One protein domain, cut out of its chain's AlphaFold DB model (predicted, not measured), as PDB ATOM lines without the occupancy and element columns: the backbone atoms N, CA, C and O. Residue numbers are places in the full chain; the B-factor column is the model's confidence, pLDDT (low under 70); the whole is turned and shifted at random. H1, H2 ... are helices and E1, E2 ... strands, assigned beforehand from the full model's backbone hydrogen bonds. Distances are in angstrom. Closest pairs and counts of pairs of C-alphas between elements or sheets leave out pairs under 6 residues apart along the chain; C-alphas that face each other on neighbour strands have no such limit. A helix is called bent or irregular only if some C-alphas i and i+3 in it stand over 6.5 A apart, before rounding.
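This is residues 103 to 236 of the 240 residues of an uncharacterized protein of Bacteroidales bacterium (UniProt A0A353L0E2). Two sheets lie face to face with crossed strands, a four-stranded one of E1, E4, E5 and E6 and a two-stranded one of E2 and E3, and a third sheet of E7, E8 and E9 carries on from E6. H1 and H3 lie on opposite faces of the four-stranded sheet, and an arm with the kinked helix H4, near H2 at its base, makes the length. The 134 printed residues hold four named helices and nine named strands, in the order E1 H1 E2 H2 E3 H3 E4 E5 E6 E7 E8 H4 E9; the class is mixed and the sheets are antiparallel. The whole is compact, radius of gyration of the C-alphas 15.7 A, spanning 48 by 34 by 21 A.

Begin with E1, residues 104 to 106; beside it run, in order, E4, residues 161 to 163, E5, residues 168 to 171, and E6, residues 181 to 183. Look for N 106 and O 161 at 2.9 A, N 162 and O 169 at 2.9 A, and N 170 and O 182 at 2.9 A. E4, E5 and E6 form a meander, each strand the antiparallel neighbour of the one before. H1, residues 109 to 114, is on this sheet at a height of 8.8 A, only just over none of its strands, with 2 C-alphas on E1 and 2 on E4. E2, residues 123 to 127, and E3, residues 141 to 145, have N 126 and O 142 at 2.9 A; with the first sheet they form a sandwich, two sheets face to face, 9.1 A centre to centre, strands at 80 degrees. The closest C-alphas of E3 and E6 are those of Tyr 141 and Tyr 181, 4.9 A apart. H3, residues 149 to 158, is on the opposite face from H1, at a height of 10.7 A. E6 runs on into E7, residues 185 to 187, at 45 degrees; E7 and E8, residues 190 to 196, are a hairpin with N 187 and O 190 at 2.8 A. E9, residues 223 to 229, is the antiparallel neighbour of E8, with N 193 and O 226 within hydrogen-bond range at 3.0 A. H2, residues 130 to 136, touches H4, residues 202 to 219, through 216 to 218 alone: C-alphas of Ser 134 and Ala 217 are closest, 4.2 A. H4 is irregular, C-alphas 206 and 209 being 8.7 A apart. Every O i to N i+4 pair is within hydrogen-bond range in H1, H2 and H3, but 8 of 14 in H4.

Find C-alpha 104 at (7.565, -38.015, 40.815), where E1 begins. H3 measures 14.4 A from first to last C-alpha, E8 19.2 A and H4 11.7 A. E9 runs 19.0 A to C-alpha 229 at (1.344, -57.756, 35.786).

The C-alphas farthest apart are those of Asn 114 and Gly 208, 49.2 A. The printed part has no cut, and no link is long. Its mean pLDDT is 88.2; residue 150 and residues 198 to 208 are under 70.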
ATOM      1  N   ILE A 103       2.949 -37.098  40.561       95.25
ATOM      2  CA  ILE A 103       4.148 -36.597  39.886       95.25
ATOM      3  C   ILE A 103       5.376 -36.950  40.730       95.25
ATOM      4  O   ILE A 103       5.439 -36.640  41.922       95.25
ATOM      5  N   GLY A 104       6.364 -37.592  40.110       95.38
ATOM      6  CA  GLY A 104       7.565 -38.015  40.815       95.38
ATOM      7  C   GLY A 104       8.241 -39.234  40.200       95.38
ATOM      8  O   GLY A 104       7.813 -39.783  39.185       95.38
ATOM      9  N   ALA A 105       9.341 -39.645  40.816       96.81
ATOM     10  CA  ALA A 105      10.054 -40.862  40.485       96.81
ATOM     11  C   ALA A 105       9.842 -41.922  41.567       96.81
ATOM     12  O   ALA A 105      10.042 -41.667  42.755       96.81
ATOM     13  N   TYR A 106       9.506 -43.127  41.117       97.06
ATOM     14  CA  TYR A 106       9.301 -44.309  41.944       97.06
ATOM     15  C   TYR A 106      10.580 -45.139  41.946       97.06
ATOM     16  O   TYR A 106      11.102 -45.521  40.893       97.06
ATOM     17  N   LYS A 107      11.138 -45.390  43.123       97.12
ATOM     18  CA  LYS A 107      12.410 -46.093  43.303       97.12
ATOM     19  C   LYS A 107      12.298 -47.569  42.936       97.12
ATOM     20  O   LYS A 107      13.240 -48.146  42.392       97.12
ATOM     21  N   ASN A 108      11.146 -48.166  43.211       97.06
ATOM     22  CA  ASN A 108      10.842 -49.572  42.982       97.06
ATOM     23  C   ASN A 108       9.376 -49.738  42.532       97.06
ATOM     24  O   ASN A 108       8.629 -48.767  42.423       97.06
ATOM     25  N   PHE A 109       8.996 -50.978  42.222       95.75
ATOM     26  CA  PHE A 109       7.640 -51.308  41.790       95.75
ATOM     27  C   PHE A 109       6.598 -51.093  42.898       95.75
ATOM     28  O   PHE A 109       5.489 -50.678  42.592       95.75
ATOM     29  N   GLU A 110       6.965 -51.324  44.161       95.19
ATOM     30  CA  GLU A 110       6.090 -51.134  45.327       95.19
ATOM     31  C   GLU A 110       5.660 -49.666  45.479       95.19
ATOM     32  O   GLU A 110       4.477 -49.365  45.556       95.19
ATOM     33  N   GLU A 111       6.593 -48.723  45.393       95.88
ATOM     34  CA  GLU A 111       6.271 -47.292  45.380       95.88
ATOM     35  C   GLU A 111       5.329 -46.915  44.234       95.88
ATOM     36  O   GLU A 111       4.439 -46.084  44.400       95.88
ATOM     37  N   PHE A 112       5.509 -47.532  43.063       95.06
ATOM     38  CA  PHE A 112       4.639 -47.299  41.918       95.06
ATOM     39  C   PHE A 112       3.207 -47.786  42.174       95.06
ATOM     40  O   PHE A 112       2.269 -47.026  41.947       95.06
ATOM     41  N   ILE A 113       3.023 -49.010  42.678       94.06
ATOM     42  CA  ILE A 113       1.678 -49.550  42.942       94.06
ATOM     43  C   ILE A 113       0.969 -48.847  44.106       94.06
ATOM     44  O   ILE A 113      -0.253 -48.705  44.073       94.06
ATOM     45  N   ASN A 114       1.723 -48.328  45.077       93.75
ATOM     46  CA  ASN A 114       1.190 -47.555  46.200       93.75
ATOM     47  C   ASN A 114       0.990 -46.081  45.832       93.75
ATOM     48  O   ASN A 114       0.357 -45.339  46.578       93.75
ATOM     49  N   ASN A 115       1.487 -45.667  44.664       93.94
ATOM     50  CA  ASN A 115       1.465 -44.292  44.192       93.94
ATOM     51  C   ASN A 115       2.193 -43.310  45.140       93.94
ATOM     52  O   ASN A 115       1.747 -42.186  45.367       93.94
ATOM     53  N   GLU A 116       3.337 -43.747  45.671       95.44
ATOM     54  CA  GLU A 116       4.162 -43.047  46.663       95.44
ATOM     55  C   GLU A 116       5.568 -42.777  46.096       95.44
ATOM     56  O   GLU A 116       6.499 -43.551  46.330       95.44
ATOM     57  N   PRO A 117       5.769 -41.710  45.303       95.62
ATOM     58  CA  PRO A 117       7.069 -41.439  44.702       95.62
ATOM     59  C   PRO A 117       8.115 -41.051  45.760       95.62
ATOM     60  O   PRO A 117       7.975 -40.038  46.443       95.62
ATOM     61  N   SER A 118       9.232 -41.785  45.816       95.69
ATOM     62  CA  SER A 118      10.408 -41.446  46.641       95.69
ATOM     63  C   SER A 118      11.028 -40.076  46.331       95.69
ATOM     64  O   SER A 118      11.816 -39.550  47.121       95.69
ATOM     65  N   PHE A 119      10.774 -39.525  45.143       94.56
ATOM     66  CA  PHE A 119      11.334 -38.245  44.729       94.56
ATOM     67  C   PHE A 119      10.328 -37.447  43.907       94.56
ATOM     68  O   PHE A 119      10.058 -37.779  42.754       94.56
ATOM     69  N   GLN A 120       9.792 -36.385  44.498       94.00
ATOM     70  CA  GLN A 120       8.839 -35.492  43.848       94.00
ATOM     71  C   GLN A 120       9.580 -34.377  43.107       94.00
ATOM     72  O   GLN A 120      10.271 -33.568  43.725       94.00
ATOM     73  N   CYS A 121       9.443 -34.344  41.785       91.44
ATOM     74  CA  CYS A 121       9.840 -33.217  40.949       91.44
ATOM     75  C   CYS A 121       9.140 -33.293  39.588       91.44
ATOM     76  O   CYS A 121       8.651 -34.354  39.195       91.44
ATOM     77  N   ASP A 122       9.155 -32.186  38.849       92.19
ATOM     78  CA  ASP A 122       8.670 -32.166  37.473       92.19
ATOM     79  C   ASP A 122       9.695 -32.776  36.510       92.19
ATOM     80  O   ASP A 122      10.913 -32.554  36.608       92.19
ATOM     81  N   PHE A 123       9.188 -33.504  35.513       93.12
ATOM     82  CA  PHE A 123      10.002 -34.128  34.477       93.12
ATOM     83  C   PHE A 123       9.714 -33.543  33.101       93.12
ATOM     84  O   PHE A 123       8.580 -33.456  32.646       93.12
ATOM     85  N   ILE A 124      10.786 -33.245  32.376       94.06
ATOM     86  CA  ILE A 124      10.751 -32.994  30.943       94.06
ATOM     87  C   ILE A 124      10.936 -34.338  30.241       94.06
ATOM     88  O   ILE A 124      12.048 -34.883  30.185       94.06
ATOM     89  N   VAL A 125       9.853 -34.860  29.673       95.44
ATOM     90  CA  VAL A 125       9.874 -36.100  28.893       95.44
ATOM     91  C   VAL A 125       9.925 -35.780  27.402       95.44
ATOM     92  O   VAL A 125       9.097 -35.046  26.869       95.44
ATOM     93  N   LYS A 126      10.923 -36.324  26.699       96.25
ATOM     94  CA  LYS A 126      11.096 -36.145  25.252       96.25
ATOM     95  C   LYS A 126      11.101 -37.488  24.546       96.25
ATOM     96  O   LYS A 126      11.934 -38.346  24.850       96.25
ATOM     97  N   LYS A 127      10.218 -37.642  23.556       96.88
ATOM     98  CA  LYS A 127      10.306 -38.737  22.588       96.88
ATOM     99  C   LYS A 127      11.576 -38.557  21.753       96.88
ATOM    100  O   LYS A 127      11.879 -37.453  21.301       96.88
ATOM    101  N   ARG A 128      12.346 -39.624  21.597       95.88
ATOM    102  CA  ARG A 128      13.602 -39.629  20.848       95.88
ATOM    103  C   ARG A 128      13.329 -39.775  19.360       95.88
ATOM    104  O   ARG A 128      12.365 -40.419  18.956       95.88
ATOM    105  N   SER A 129      14.195 -39.178  18.549       96.00
ATOM    106  CA  SER A 129      14.157 -39.359  17.100       96.00
ATOM    107  C   SER A 129      14.746 -40.710  16.705       96.00
ATOM    108  O   SER A 129      15.562 -41.282  17.434       96.00
ATOM    109  N   SER A 130      14.397 -41.186  15.508       91.12
ATOM    110  CA  SER A 130      14.970 -42.423  14.979       91.12
ATOM    111  C   SER A 130      16.495 -42.353  14.880       91.12
ATOM    112  O   SER A 130      17.176 -43.319  15.197       91.12
ATOM    113  N   PHE A 131      17.031 -41.182  14.527       91.06
ATOM    114  CA  PHE A 131      18.472 -40.933  14.483       91.06
ATOM    115  C   PHE A 131      19.137 -41.079  15.860       91.06
ATOM    116  O   PHE A 131      20.170 -41.730  15.988       91.06
ATOM    117  N   ASP A 132      18.528 -40.518  16.906       90.56
ATOM    118  CA  ASP A 132      19.040 -40.642  18.271       90.56
ATOM    119  C   ASP A 132      19.003 -42.099  18.759       90.56
ATOM    120  O   ASP A 132      19.927 -42.538  19.441       90.56
ATOM    121  N   ILE A 133      17.964 -42.857  18.398       90.81
ATOM    122  CA  ILE A 133      17.859 -44.295  18.687       90.81
ATOM    123  C   ILE A 133      18.925 -45.086  17.921       90.81
ATOM    124  O   ILE A 133      19.617 -45.888  18.535       90.81
ATOM    125  N   SER A 134      19.133 -44.820  16.628       87.38
ATOM    126  CA  SER A 134      20.178 -45.482  15.835       87.38
ATOM    127  C   SER A 134      21.587 -45.216  16.365       87.38
ATOM    128  O   SER A 134      22.405 -46.129  16.371       87.38
ATOM    129  N   MET A 135      21.880 -43.993  16.822       85.94
ATOM    130  CA  MET A 135      23.216 -43.648  17.327       85.94
ATOM    131  C   MET A 135      23.481 -44.134  18.753       85.94
ATOM    132  O   MET A 135      24.594 -44.550  19.056       85.94
ATOM    133  N   ASN A 136      22.487 -44.053  19.642       87.00
ATOM    134  CA  ASN A 136      22.693 -44.297  21.077       87.00
ATOM    135  C   ASN A 136      21.989 -45.562  21.603       87.00
ATOM    136  O   ASN A 136      22.097 -45.869  22.790       87.00
ATOM    137  N   GLY A 137      21.241 -46.275  20.757       88.38
ATOM    138  CA  GLY A 137      20.456 -47.456  21.125       88.38
ATOM    139  C   GLY A 137      19.330 -47.167  22.123       88.38
ATOM    140  O   GLY A 137      19.062 -46.015  22.474       88.38
ATOM    141  N   GLY A 138      18.672 -48.220  22.617       90.25
ATOM    142  CA  GLY A 138      17.694 -48.160  23.712       90.25
ATOM    143  C   GLY A 138      16.274 -47.741  23.315       90.25
ATOM    144  O   GLY A 138      15.877 -47.864  22.164       90.25
ATOM    145  N   ASN A 139      15.516 -47.255  24.300       95.25
ATOM    146  CA  ASN A 139      14.061 -47.065  24.225       95.25
ATOM    147  C   ASN A 139      13.645 -45.635  23.856       95.25
ATOM    148  O   ASN A 139      14.486 -44.743  23.724       95.25
ATOM    149  N   ASP A 140      12.343 -45.414  23.686       96.19
ATOM    150  CA  ASP A 140      11.803 -44.285  22.921       96.19
ATOM    151  C   ASP A 140      11.780 -42.951  23.674       96.19
ATOM    152  O   ASP A 140      11.682 -41.901  23.037       96.19
ATOM    153  N   TYR A 141      11.886 -42.950  25.005       97.38
ATOM    154  CA  TYR A 141      11.721 -41.737  25.809       97.38
ATOM    155  C   TYR A 141      12.961 -41.402  26.637       97.38
ATOM    156  O   TYR A 141      13.509 -42.223  27.374       97.38
ATOM    157  N   LYS A 142      13.391 -40.140  26.550       95.19
ATOM    158  CA  LYS A 142      14.360 -39.530  27.465       95.19
ATOM    159  C   LYS A 142      13.604 -38.727  28.514       95.19
ATOM    160  O   LYS A 142      12.881 -37.799  28.175       95.19
ATOM    161  N   VAL A 143      13.839 -39.058  29.776       94.88
ATOM    162  CA  VAL A 143      13.316 -38.335  30.937       94.88
ATOM    163  C   VAL A 143      14.428 -37.468  31.507       94.88
ATOM    164  O   VAL A 143      15.539 -37.964  31.703       94.88
ATOM    165  N   LYS A 144      14.156 -36.193  31.781       92.94
ATOM    166  CA  LYS A 144      15.068 -35.306  32.511       92.94
ATOM    167  C   LYS A 144      14.309 -34.577  33.621       92.94
ATOM    168  O   LYS A 144      13.242 -34.055  33.327       92.94
ATOM    169  N   PRO A 145      14.832 -34.512  34.854       91.31
ATOM    170  CA  PRO A 145      14.258 -33.647  35.880       91.31
ATOM    171  C   PRO A 145      14.431 -32.177  35.479       91.31
ATOM    172  O   PRO A 145      15.416 -31.835  34.816       91.31
ATOM    173  N   ASN A 146      13.491 -31.325  35.886       87.81
ATOM    174  CA  ASN A 146      13.533 -29.890  35.596       87.81
ATOM    175  C   ASN A 146      14.626 -29.143  36.396       87.81
ATOM    176  O   ASN A 146      15.099 -28.098  35.964       87.81
ATOM    177  N   ASP A 147      15.084 -29.707  37.520       76.69
ATOM    178  CA  ASP A 147      15.984 -29.010  38.452       76.69
ATOM    179  C   ASP A 147      17.470 -29.007  38.039       76.69
ATOM    180  O   ASP A 147      18.096 -27.950  37.967       76.69
ATOM    181  N   SER A 148      18.097 -30.184  37.836       78.31
ATOM    182  CA  SER A 148      19.565 -30.281  37.673       78.31
ATOM    183  C   SER A 148      20.095 -31.547  36.970       78.31
ATOM    184  O   SER A 148      19.460 -32.605  36.939       78.31
ATOM    185  N   ILE A 149      21.337 -31.471  36.460       74.69
ATOM    186  CA  ILE A 149      22.060 -32.596  35.830       74.69
ATOM    187  C   ILE A 149      22.429 -33.694  36.843       74.69
ATOM    188  O   ILE A 149      22.362 -34.878  36.512       74.69
ATOM    189  N   ALA A 150      22.804 -33.338  38.075       66.81
ATOM    190  CA  ALA A 150      23.113 -34.328  39.111       66.81
ATOM    191  C   ALA A 150      21.881 -35.199  39.411       66.81
ATOM    192  O   ALA A 150      21.976 -36.427  39.480       66.81
ATOM    193  N   THR A 151      20.704 -34.569  39.454       79.25
ATOM    194  CA  THR A 151      19.415 -35.253  39.584       79.25
ATOM    195  C   THR A 151      19.161 -36.185  38.395       79.25
ATOM    196  O   THR A 151      18.731 -37.315  38.595       79.25
ATOM    197  N   TYR A 152      19.499 -35.790  37.161       85.75
ATOM    198  CA  TYR A 152      19.310 -36.645  35.979       85.75
ATOM    199  C   TYR A 152      20.029 -38.000  36.089       85.75
ATOM    200  O   TYR A 152      19.429 -39.046  35.822       85.75
ATOM    201  N   TYR A 153      21.299 -38.004  36.505       86.44
ATOM    202  CA  TYR A 153      22.059 -39.250  36.661       86.44
ATOM    203  C   TYR A 153      21.495 -40.139  37.767       86.44
ATOM    204  O   TYR A 153      21.435 -41.359  37.589       86.44
ATOM    205  N   LYS A 154      21.055 -39.527  38.872       88.19
ATOM    206  CA  LYS A 154      20.387 -40.219  39.976       88.19
ATOM    207  C   LYS A 154      19.103 -40.901  39.493       88.19
ATOM    208  O   LYS A 154      18.969 -42.115  39.630       88.19
ATOM    209  N   ILE A 155      18.221 -40.153  38.820       89.88
ATOM    210  CA  ILE A 155      16.950 -40.649  38.263       89.88
ATOM    211  C   ILE A 155      17.169 -41.849  37.339       89.88
ATOM    212  O   ILE A 155      16.540 -42.892  37.510       89.88
ATOM    213  N   LYS A 156      18.123 -41.744  36.406       90.19
ATOM    214  CA  LYS A 156      18.411 -42.807  35.434       90.19
ATOM    215  C   LYS A 156      18.885 -44.118  36.083       90.19
ATOM    216  O   LYS A 156      18.625 -45.186  35.530       90.19
ATOM    217  N   LYS A 157      19.615 -44.058  37.202       90.38
ATOM    218  CA  LYS A 157      20.235 -45.238  37.841       90.38
ATOM    219  C   LYS A 157      19.399 -45.832  38.973       90.38
ATOM    220  O   LYS A 157      19.368 -47.052  39.151       90.38
ATOM    221  N   GLU A 158      18.755 -44.988  39.763       94.38
ATOM    222  CA  GLU A 158      18.144 -45.417  41.020       94.38
ATOM    223  C   GLU A 158      16.679 -45.806  40.851       94.38
ATOM    224  O   GLU A 158      16.257 -46.785  41.462       94.38
ATOM    225  N   PHE A 159      15.943 -45.123  39.972       96.69
ATOM    226  CA  PHE A 159      14.484 -45.184  39.946       96.69
ATOM    227  C   PHE A 159      13.943 -46.151  38.897       96.69
ATOM    228  O   PHE A 159      14.439 -46.210  37.768       96.69
ATOM    229  N   TRP A 160      12.918 -46.902  39.294       97.31
ATOM    230  CA  TRP A 160      12.187 -47.875  38.485       97.31
ATOM    231  C   TRP A 160      11.323 -47.211  37.415       97.31
ATOM    232  O   TRP A 160      11.268 -47.699  36.290       97.31
ATOM    233  N   GLY A 161      10.698 -46.080  37.728       97.19
ATOM    234  CA  GLY A 161       9.846 -45.357  36.793       97.19
ATOM    235  C   GLY A 161       9.612 -43.919  37.227       97.19
ATOM    236  O   GLY A 161      10.015 -43.516  38.317       97.19
ATOM    237  N   VAL A 162       8.983 -43.140  36.355       97.31
ATOM    238  CA  VAL A 162       8.600 -41.749  36.623       97.31
ATOM    239  C   VAL A 162       7.174 -41.488  36.158       97.31
ATOM    240  O   VAL A 162       6.724 -42.107  35.192       97.31
ATOM    241  N   CYS A 163       6.494 -40.548  36.802       96.56
ATOM    242  CA  CYS A 163       5.251 -39.959  36.330       96.56
ATOM    243  C   CYS A 163       5.433 -38.452  36.128       96.56
ATOM    244  O   CYS A 163       5.945 -37.765  37.012       96.56
ATOM    245  N   ASP A 164       5.021 -37.946  34.964       95.06
ATOM    246  CA  ASP A 164       5.031 -36.513  34.630       95.06
ATOM    247  C   ASP A 164       3.697 -35.806  34.949       95.06
ATOM    248  O   ASP A 164       3.519 -34.641  34.612       95.06
ATOM    249  N   GLY A 165       2.767 -36.514  35.600       91.88
ATOM    250  CA  GLY A 165       1.427 -36.042  35.962       91.88
ATOM    251  C   GLY A 165       0.327 -36.503  35.012       91.88
ATOM    252  O   GLY A 165      -0.835 -36.550  35.408       91.88
ATOM    253  N   GLU A 166       0.687 -36.906  33.795       91.50
ATOM    254  CA  GLU A 166      -0.256 -37.441  32.806       91.50
ATOM    255  C   GLU A 166       0.078 -38.881  32.420       91.50
ATOM    256  O   GLU A 166      -0.803 -39.711  32.199       91.50
ATOM    257  N   ASN A 167       1.367 -39.184  32.316       95.56
ATOM    258  CA  ASN A 167       1.892 -40.416  31.767       95.56
ATOM    259  C   ASN A 167       2.908 -41.032  32.726       95.56
ATOM    260  O   ASN A 167       3.635 -40.343  33.443       95.56
ATOM    261  N   ILE A 168       2.986 -42.360  32.701       96.62
ATOM    262  CA  ILE A 168       3.978 -43.122  33.456       96.62
ATOM    263  C   ILE A 168       4.985 -43.723  32.486       96.62
ATOM    264  O   ILE A 168       4.629 -44.256  31.430       96.62
ATOM    265  N   TYR A 169       6.253 -43.664  32.870       98.00
ATOM    266  CA  TYR A 169       7.367 -44.166  32.090       98.00
ATOM    267  C   TYR A 169       8.201 -45.131  32.923       98.00
ATOM    268  O   TYR A 169       8.715 -44.767  33.980       98.00
ATOM    269  N   ILE A 170       8.376 -46.350  32.425       97.94
ATOM    270  CA  ILE A 170       9.213 -47.370  33.054       97.94
ATOM    271  C   ILE A 170      10.664 -47.211  32.607       97.94
ATOM    272  O   ILE A 170      10.948 -46.985  31.428       97.94
ATOM    273  N   ASN A 171      11.597 -47.324  33.548       97.50
ATOM    274  CA  ASN A 171      13.027 -47.306  33.281       97.50
ATOM    275  C   ASN A 171      13.472 -48.681  32.782       97.50
ATOM    276  O   ASN A 171      13.725 -49.600  33.566       97.50
ATOM    277  N   CYS A 172      13.626 -48.817  31.469       96.06
ATOM    278  CA  CYS A 172      13.972 -50.088  30.847       96.06
ATOM    279  C   CYS A 172      15.345 -50.616  31.282       96.06
ATOM    280  O   CYS A 172      15.566 -51.826  31.265       96.06
ATOM    281  N   TYR A 173      16.243 -49.740  31.753       93.31
ATOM    282  CA  TYR A 173      17.541 -50.164  32.276       93.31
ATOM    283  C   TYR A 173      17.377 -50.998  33.551       93.31
ATOM    284  O   TYR A 173      18.069 -51.998  33.726       93.31
ATOM    285  N   LYS A 174      16.417 -50.641  34.413       94.25
ATOM    286  CA  LYS A 174      16.156 -51.337  35.685       94.25
ATOM    287  C   LYS A 174      15.532 -52.713  35.502       94.25
ATOM    288  O   LYS A 174      15.645 -53.541  36.397       94.25
ATOM    289  N   ILE A 175      14.908 -52.950  34.353       92.69
ATOM    290  CA  ILE A 175      14.259 -54.219  34.004       92.69
ATOM    291  C   ILE A 175      15.036 -55.002  32.932       92.69
ATOM    292  O   ILE A 175      14.517 -55.956  32.361       92.69
ATOM    293  N   GLY A 176      16.272 -54.590  32.621       91.25
ATOM    294  CA  GLY A 176      17.142 -55.298  31.676       91.25
ATOM    295  C   GLY A 176      16.691 -55.239  30.211       91.25
ATOM    296  O   GLY A 176      17.060 -56.108  29.428       91.25
ATOM    297  N   LYS A 177      15.904 -54.231  29.815       92.56
ATOM    298  CA  LYS A 177      15.367 -54.049  28.450       92.56
ATOM    299  C   LYS A 177      15.977 -52.838  27.739       92.56
ATOM    300  O   LYS A 177      15.290 -52.065  27.078       92.56
ATOM    301  N   GLY A 178      17.288 -52.654  27.891       90.12
ATOM    302  CA  GLY A 178      18.045 -51.557  27.278       90.12
ATOM    303  C   GLY A 178      17.960 -50.231  28.042       90.12
ATOM    304  O   GLY A 178      17.288 -50.109  29.057       90.12
ATOM    305  N   VAL A 179      18.688 -49.217  27.576       91.88
ATOM    306  CA  VAL A 179      18.714 -47.887  28.214       91.88
ATOM    307  C   VAL A 179      17.457 -47.072  27.889       91.88
ATOM    308  O   VAL A 179      16.750 -47.378  26.932       91.88
ATOM    309  N   HIS A 180      17.236 -45.981  28.629       95.38
ATOM    310  CA  HIS A 180      16.096 -45.064  28.465       95.38
ATOM    311  C   HIS A 180      14.760 -45.658  28.920       95.38
ATOM    312  O   HIS A 180      14.736 -46.671  29.614       95.38
ATOM    313  N   TYR A 181      13.671 -44.954  28.622       97.81
ATOM    314  CA  TYR A 181      12.356 -45.231  29.174       97.81
ATOM    315  C   TYR A 181      11.363 -45.624  28.086       97.81
ATOM    316  O   TYR A 181      11.471 -45.175  26.939       97.81
ATOM    317  N   SER A 182      10.358 -46.387  28.499       97.88
ATOM    318  CA  SER A 182       9.175 -46.699  27.702       97.88
ATOM    319  C   SER A 182       7.930 -46.183  28.402       97.88
ATOM    320  O   SER A 182       7.851 -46.187  29.627       97.88
ATOM    321  N   LYS A 183       6.955 -45.721  27.624       97.81
ATOM    322  CA  LYS A 183       5.661 -45.288  28.151       97.81
ATOM    323  C   LYS A 183       4.824 -46.516  28.515       97.81
ATOM    324  O   LYS A 183       4.701 -47.419  27.688       97.81
ATOM    325  N   LEU A 184       4.254 -46.538  29.718       95.94
ATOM    326  CA  LEU A 184       3.285 -47.553  30.130       95.94
ATOM    327  C   LEU A 184       1.880 -47.175  29.643       95.94
ATOM    328  O   LEU A 184       1.480 -46.013  29.708       95.94
ATOM    329  N   SER A 185       1.117 -48.172  29.205       93.50
ATOM    330  CA  SER A 185      -0.327 -48.075  28.988       93.50
ATOM    331  C   SER A 185      -1.018 -49.035  29.948       93.50
ATOM    332  O   SER A 185      -0.905 -50.251  29.807       93.50
ATOM    333  N   ILE A 186      -1.677 -48.491  30.971       88.94
ATOM    334  CA  ILE A 186      -2.352 -49.276  32.010       88.94
ATOM    335  C   ILE A 186      -3.749 -49.673  31.524       88.94
ATOM    336  O   ILE A 186      -4.505 -48.832  31.028       88.94
ATOM    337  N   LYS A 187      -4.085 -50.958  31.667       84.75
ATOM    338  CA  LYS A 187      -5.377 -51.556  31.315       84.75
ATOM    339  C   LYS A 187      -5.776 -52.573  32.384       84.75
ATOM    340  O   LYS A 187      -5.295 -53.702  32.392       84.75
ATOM    341  N   GLY A 188      -6.659 -52.165  33.296       85.62
ATOM    342  CA  GLY A 188      -7.104 -53.018  34.398       85.62
ATOM    343  C   GLY A 188      -5.933 -53.455  35.282       85.62
ATOM    344  O   GLY A 188      -5.263 -52.625  35.885       85.62
ATOM    345  N   THR A 189      -5.679 -54.761  35.351       85.69
ATOM    346  CA  THR A 189      -4.649 -55.371  36.213       85.69
ATOM    347  C   THR A 189      -3.273 -55.502  35.555       85.69
ATOM    348  O   THR A 189      -2.348 -56.040  36.169       85.69
ATOM    349  N   VAL A 190      -3.117 -55.019  34.321       91.62
ATOM    350  CA  VAL A 190      -1.857 -55.082  33.576       91.62
ATOM    351  C   VAL A 190      -1.460 -53.710  33.042       91.62
ATOM    352  O   VAL A 190      -2.294 -52.833  32.812       91.62
ATOM    353  N   ALA A 191      -0.168 -53.531  32.803       92.00
ATOM    354  CA  ALA A 191       0.352 -52.453  31.980       92.00
ATOM    355  C   ALA A 191       1.111 -53.035  30.790       92.00
ATOM    356  O   ALA A 191       1.840 -54.012  30.928       92.00
ATOM    357  N   ILE A 192       0.965 -52.420  29.624       96.00
ATOM    358  CA  ILE A 192       1.687 -52.811  28.413       96.00
ATOM    359  C   ILE A 192       2.689 -51.733  28.020       96.00
ATOM    360  O   ILE A 192       2.442 -50.539  28.215       96.00
ATOM    361  N   PHE A 193       3.823 -52.147  27.465       96.81
ATOM    362  CA  PHE A 193       4.828 -51.231  26.932       96.81
ATOM    363  C   PHE A 193       5.696 -51.904  25.873       96.81
ATOM    364  O   PHE A 193       5.927 -53.110  25.907       96.81
ATOM    365  N   TYR A 194       6.213 -51.102  24.949       96.38
ATOM    366  CA  TYR A 194       7.203 -51.549  23.974       96.38
ATOM    367  C   TYR A 194       8.597 -51.274  24.508       96.38
ATOM    368  O   TYR A 194       8.871 -50.159  24.955       96.38
ATOM    369  N   ALA A 195       9.486 -52.258  24.454       95.31
ATOM    370  CA  ALA A 195      10.878 -52.063  24.829       95.31
ATOM    371  C   ALA A 195      11.833 -52.779  23.878       95.31
ATOM    372  O   ALA A 195      11.431 -53.619  23.077       95.31
ATOM    373  N   PHE A 196      13.109 -52.416  23.961       90.50
ATOM    374  CA  PHE A 196      14.176 -53.009  23.168       90.50
ATOM    375  C   PHE A 196      14.184 -54.544  23.293       90.50
ATOM    376  O   PHE A 196      14.254 -55.086  24.399       90.50
ATOM    377  N   ALA A 197      14.147 -55.226  22.143       81.38
ATOM    378  CA  ALA A 197      14.012 -56.684  22.027       81.38
ATOM    379  C   ALA A 197      15.241 -57.481  22.516       81.38
ATOM    380  O   ALA A 197      15.175 -58.692  22.722       81.38
ATOM    381  N   GLY A 198      16.381 -56.818  22.743       69.31
ATOM    382  CA  GLY A 198      17.536 -57.432  23.406       69.31
ATOM    383  C   GLY A 198      18.419 -58.321  22.527       69.31
ATOM    384  O   GLY A 198      19.431 -58.812  23.021       69.31
ATOM    385  N   LYS A 199      18.113 -58.514  21.239       61.03
ATOM    386  CA  LYS A 199      18.947 -59.326  20.340       61.03
ATOM    387  C   LYS A 199      19.956 -58.462  19.587       61.03
ATOM    388  O   LYS A 199      19.780 -58.156  18.417       61.03
ATOM    389  N   ILE A 200      21.055 -58.099  20.246       55.56
ATOM    390  CA  ILE A 200      22.280 -57.766  19.506       55.56
ATOM    391  C   ILE A 200      22.997 -59.097  19.290       55.56
ATOM    392  O   ILE A 200      23.715 -59.565  20.171       55.56
ATOM    393  N   THR A 201      22.733 -59.772  18.171       54.06
ATOM    394  CA  THR A 201      23.501 -60.972  17.828       54.06
ATOM    395  C   THR A 201      24.955 -60.563  17.571       54.06
ATOM    396  O   THR A 201      25.232 -59.587  16.873       54.06
ATOM    397  N   ASN A 202      25.907 -61.310  18.142       53.88
ATOM    398  CA  ASN A 202      27.349 -61.083  17.950       53.88
ATOM    399  C   ASN A 202      27.766 -61.103  16.462       53.88
ATOM    400  O   ASN A 202      28.822 -60.593  16.102       53.88
ATOM    401  N   GLU A 203      26.918 -61.652  15.593       51.97
ATOM    402  CA  GLU A 203      27.087 -61.700  14.140       51.97
ATOM    403  C   GLU A 203      27.180 -60.305  13.505       51.97
ATOM    404  O   GLU A 203      27.950 -60.121  12.565       51.97
ATOM    405  N   ALA A 204      26.498 -59.289  14.051       51.31
ATOM    406  CA  ALA A 204      26.586 -57.917  13.544       51.31
ATOM    407  C   ALA A 204      28.007 -57.327  13.662       51.31
ATOM    408  O   ALA A 204      28.409 -56.511  12.835       51.31
ATOM    409  N   PHE A 205      28.804 -57.773  14.640       53.22
ATOM    410  CA  PHE A 205      30.199 -57.344  14.792       53.22
ATOM    411  C   PHE A 205      31.154 -58.010  13.784       53.22
ATOM    412  O   PHE A 205      32.271 -57.525  13.605       53.22
ATOM    413  N   MET A 206      30.735 -59.080  13.098       54.38
ATOM    414  CA  MET A 206      31.606 -59.859  12.204       54.38
ATOM    415  C   MET A 206      31.744 -59.276  10.788       54.38
ATOM    416  O   MET A 206      32.674 -59.639  10.074       54.38
ATOM    417  N   PHE A 207      30.877 -58.346  10.372       59.47
ATOM    418  CA  PHE A 207      30.839 -57.830   8.989       59.47
ATOM    419  C   PHE A 207      31.595 -56.503   8.769       59.47
ATOM    420  O   PHE A 207      31.422 -55.834   7.749       59.47
ATOM    421  N   GLY A 208      32.470 -56.116   9.702       65.94
ATOM    422  CA  GLY A 208      33.247 -54.876   9.621       65.94
ATOM    423  C   GLY A 208      32.466 -53.626  10.061       65.94
ATOM    424  O   GLY A 208      31.259 -53.680  10.296       65.94
ATOM    425  N   PRO A 209      33.141 -52.470  10.202       72.44
ATOM    426  CA  PRO A 209      32.613 -51.318  10.941       72.44
ATOM    427  C   PRO A 209      31.379 -50.668  10.299       72.44
ATOM    428  O   PRO A 209      30.499 -50.205  11.017       72.44
ATOM    429  N   ILE A 210      31.284 -50.646   8.966       73.56
ATOM    430  CA  ILE A 210      30.154 -50.024   8.256       73.56
ATOM    431  C   ILE A 210      28.909 -50.912   8.345       73.56
ATOM    432  O   ILE A 210      27.849 -50.449   8.766       73.56
ATOM    433  N   VAL A 211      29.040 -52.197   8.000       71.19
ATOM    434  CA  VAL A 211      27.914 -53.144   8.039       71.19
ATOM    435  C   VAL A 211      27.459 -53.375   9.481       71.19
ATOM    436  O   VAL A 211      26.260 -53.380   9.746       71.19
ATOM    437  N   GLY A 212      28.396 -53.459  10.430       73.62
ATOM    438  CA  GLY A 212      28.081 -53.560  11.852       73.62
ATOM    439  C   GLY A 212      27.363 -52.329  12.404       73.62
ATOM    440  O   GLY A 212      26.412 -52.478  13.171       73.62
ATOM    441  N   ALA A 213      27.730 -51.117  11.967       74.69
ATOM    442  CA  ALA A 213      27.009 -49.899  12.345       74.69
ATOM    443  C   ALA A 213      25.571 -49.886  11.803       74.69
ATOM    444  O   ALA A 213      24.649 -49.512  12.526       74.69
ATOM    445  N   MET A 214      25.356 -50.331  10.559       75.94
ATOM    446  CA  MET A 214      24.015 -50.426   9.968       75.94
ATOM    447  C   MET A 214      23.150 -51.483  10.664       75.94
ATOM    448  O   MET A 214      22.008 -51.200  11.024       75.94
ATOM    449  N   ALA A 215      23.698 -52.678  10.903       76.62
ATOM    450  CA  ALA A 215      23.001 -53.746  11.613       76.62
ATOM    451  C   ALA A 215      22.671 -53.340  13.058       76.62
ATOM    452  O   ALA A 215      21.541 -53.522  13.506       76.62
ATOM    453  N   GLY A 216      23.614 -52.703  13.761       75.75
ATOM    454  CA  GLY A 216      23.391 -52.165  15.103       75.75
ATOM    455  C   GLY A 216      22.319 -51.074  15.134       75.75
ATOM    456  O   GLY A 216      21.449 -51.090  16.005       75.75
ATOM    457  N   ALA A 217      22.326 -50.166  14.152       80.75
ATOM    458  CA  ALA A 217      21.306 -49.131  14.020       80.75
ATOM    459  C   ALA A 217      19.915 -49.716  13.737       80.75
ATOM    460  O   ALA A 217      18.937 -49.188  14.260       80.75
ATOM    461  N   SER A 218      19.822 -50.785  12.940       82.38
ATOM    462  CA  SER A 218      18.564 -51.490  12.665       82.38
ATOM    463  C   SER A 218      18.053 -52.226  13.903       82.38
ATOM    464  O   SER A 218      16.916 -52.012  14.315       82.38
ATOM    465  N   ALA A 219      18.908 -53.020  14.554       83.00
ATOM    466  CA  ALA A 219      18.561 -53.746  15.774       83.00
ATOM    467  C   ALA A 219      18.107 -52.793  16.893       83.00
ATOM    468  O   ALA A 219      17.186 -53.103  17.643       83.00
ATOM    469  N   ALA A 220      18.689 -51.588  16.979       84.94
ATOM    470  CA  ALA A 220      18.276 -50.553  17.928       84.94
ATOM    471  C   ALA A 220      16.812 -50.097  17.772       84.94
ATOM    472  O   ALA A 220      16.267 -49.533  18.724       84.94
ATOM    473  N   HIS A 221      16.168 -50.340  16.626       86.88
ATOM    474  CA  HIS A 221      14.746 -50.053  16.388       86.88
ATOM    475  C   HIS A 221      13.819 -51.227  16.676       86.88
ATOM    476  O   HIS A 221      12.612 -51.021  16.763       86.88
ATOM    477  N   GLU A 222      14.344 -52.434  16.879       88.81
ATOM    478  CA  GLU A 222      13.505 -53.580  17.212       88.81
ATOM    479  C   GLU A 222      12.850 -53.387  18.583       88.81
ATOM    480  O   GLU A 222      13.488 -53.009  19.580       88.81
ATOM    481  N   ARG A 223      11.536 -53.607  18.620       91.12
ATOM    482  CA  ARG A 223      10.705 -53.477  19.813       91.12
ATOM    483  C   ARG A 223       9.901 -54.744  19.997       91.12
ATOM    484  O   ARG A 223       9.211 -55.175  19.081       91.12
ATOM    485  N   ASP A 224       9.935 -55.256  21.213       93.88
ATOM    486  CA  ASP A 224       9.014 -56.280  21.667       93.88
ATOM    487  C   ASP A 224       7.944 -55.647  22.547       93.88
ATOM    488  O   ASP A 224       8.197 -54.679  23.272       93.88
ATOM    489  N   LEU A 225       6.740 -56.209  22.480       94.44
ATOM    490  CA  LEU A 225       5.668 -55.880  23.404       94.44
ATOM    491  C   LEU A 225       5.885 -56.646  24.709       94.44
ATOM    492  O   LEU A 225       6.066 -57.863  24.695       94.44
ATOM    493  N   PHE A 226       5.826 -55.938  25.830       94.75
ATOM    494  CA  PHE A 226       5.899 -56.505  27.167       94.75
ATOM    495  C   PHE A 226       4.611 -56.235  27.940       94.75
ATOM    496  O   PHE A 226       4.006 -55.166  27.816       94.75
ATOM    497  N   ILE A 227       4.232 -57.209  28.762       95.88
ATOM    498  CA  ILE A 227       3.141 -57.131  29.729       95.88
ATOM    499  C   ILE A 227       3.760 -57.085  31.124       95.88
ATOM    500  O   ILE A 227       4.559 -57.949  31.478       95.88
ATOM    501  N   LEU A 228       3.388 -56.076  31.906       95.50
ATOM    502  CA  LEU A 228       3.657 -55.941  33.332       95.50
ATOM    503  C   LEU A 228       2.382 -56.291  34.106       95.50
ATOM    504  O   LEU A 228       1.393 -55.562  34.043       95.50
ATOM    505  N   GLU A 229       2.409 -57.384  34.857       94.00
ATOM    506  CA  GLU A 229       1.344 -57.756  35.786       94.00
ATOM    507  C   GLU A 229       1.395 -56.838  37.019       94.00
ATOM    508  O   GLU A 229       2.338 -56.882  37.812       94.00
ATOM    509  N   LEU A 230       0.370 -56.003  37.221       91.06
ATOM    510  CA  LEU A 230       0.389 -54.997  38.290       91.06
ATOM    511  C   LEU A 230       0.230 -55.597  39.696       91.06
ATOM    512  O   LEU A 230       0.537 -54.951  40.690       91.06
ATOM    513  N   LYS A 231      -0.220 -56.851  39.795       89.69
ATOM    514  CA  LYS A 231      -0.380 -57.554  41.075       89.69
ATOM    515  C   LYS A 231       0.959 -57.908  41.734       89.69
ATOM    516  O   LYS A 231       1.040 -57.969  42.954       89.69
ATOM    517  N   ASN A 232       1.971 -58.231  40.936       91.81
ATOM    518  CA  ASN A 232       3.210 -58.865  41.406       91.81
ATOM    519  C   ASN A 232       4.478 -58.287  40.751       91.81
ATOM    520  O   ASN A 232       5.582 -58.675  41.126       91.81
ATOM    521  N   GLY A 233       4.341 -57.380  39.781       93.19
ATOM    522  CA  GLY A 233       5.459 -56.761  39.076       93.19
ATOM    523  C   GLY A 233       6.117 -57.666  38.037       93.19
ATOM    524  O   GLY A 233       7.207 -57.347  37.558       93.19
ATOM    525  N   LEU A 234       5.493 -58.795  37.690       95.44
ATOM    526  CA  LEU A 234       6.036 -59.738  36.723       95.44
ATOM    527  C   LEU A 234       5.989 -59.135  35.320       95.44
ATOM    528  O   LEU A 234       4.948 -58.664  34.871       95.44
ATOM    529  N   ILE A 235       7.125 -59.168  34.623       95.50
ATOM    530  CA  ILE A 235       7.248 -58.685  33.249       95.50
ATOM    531  C   ILE A 235       7.454 -59.878  32.326       95.50
ATOM    532  O   ILE A 235       8.435 -60.608  32.472       95.50
ATOM    533  N   LYS A 236       6.563 -60.038  31.348       94.25
ATOM    534  CA  LYS A 236       6.647 -61.060  30.299       94.25
ATOM    535  C   LYS A 236       6.679 -60.402  28.933       94.25
ATOM    536  O   LYS A 236       6.082 -59.344  28.738       94.25
TER     537      LYS A 236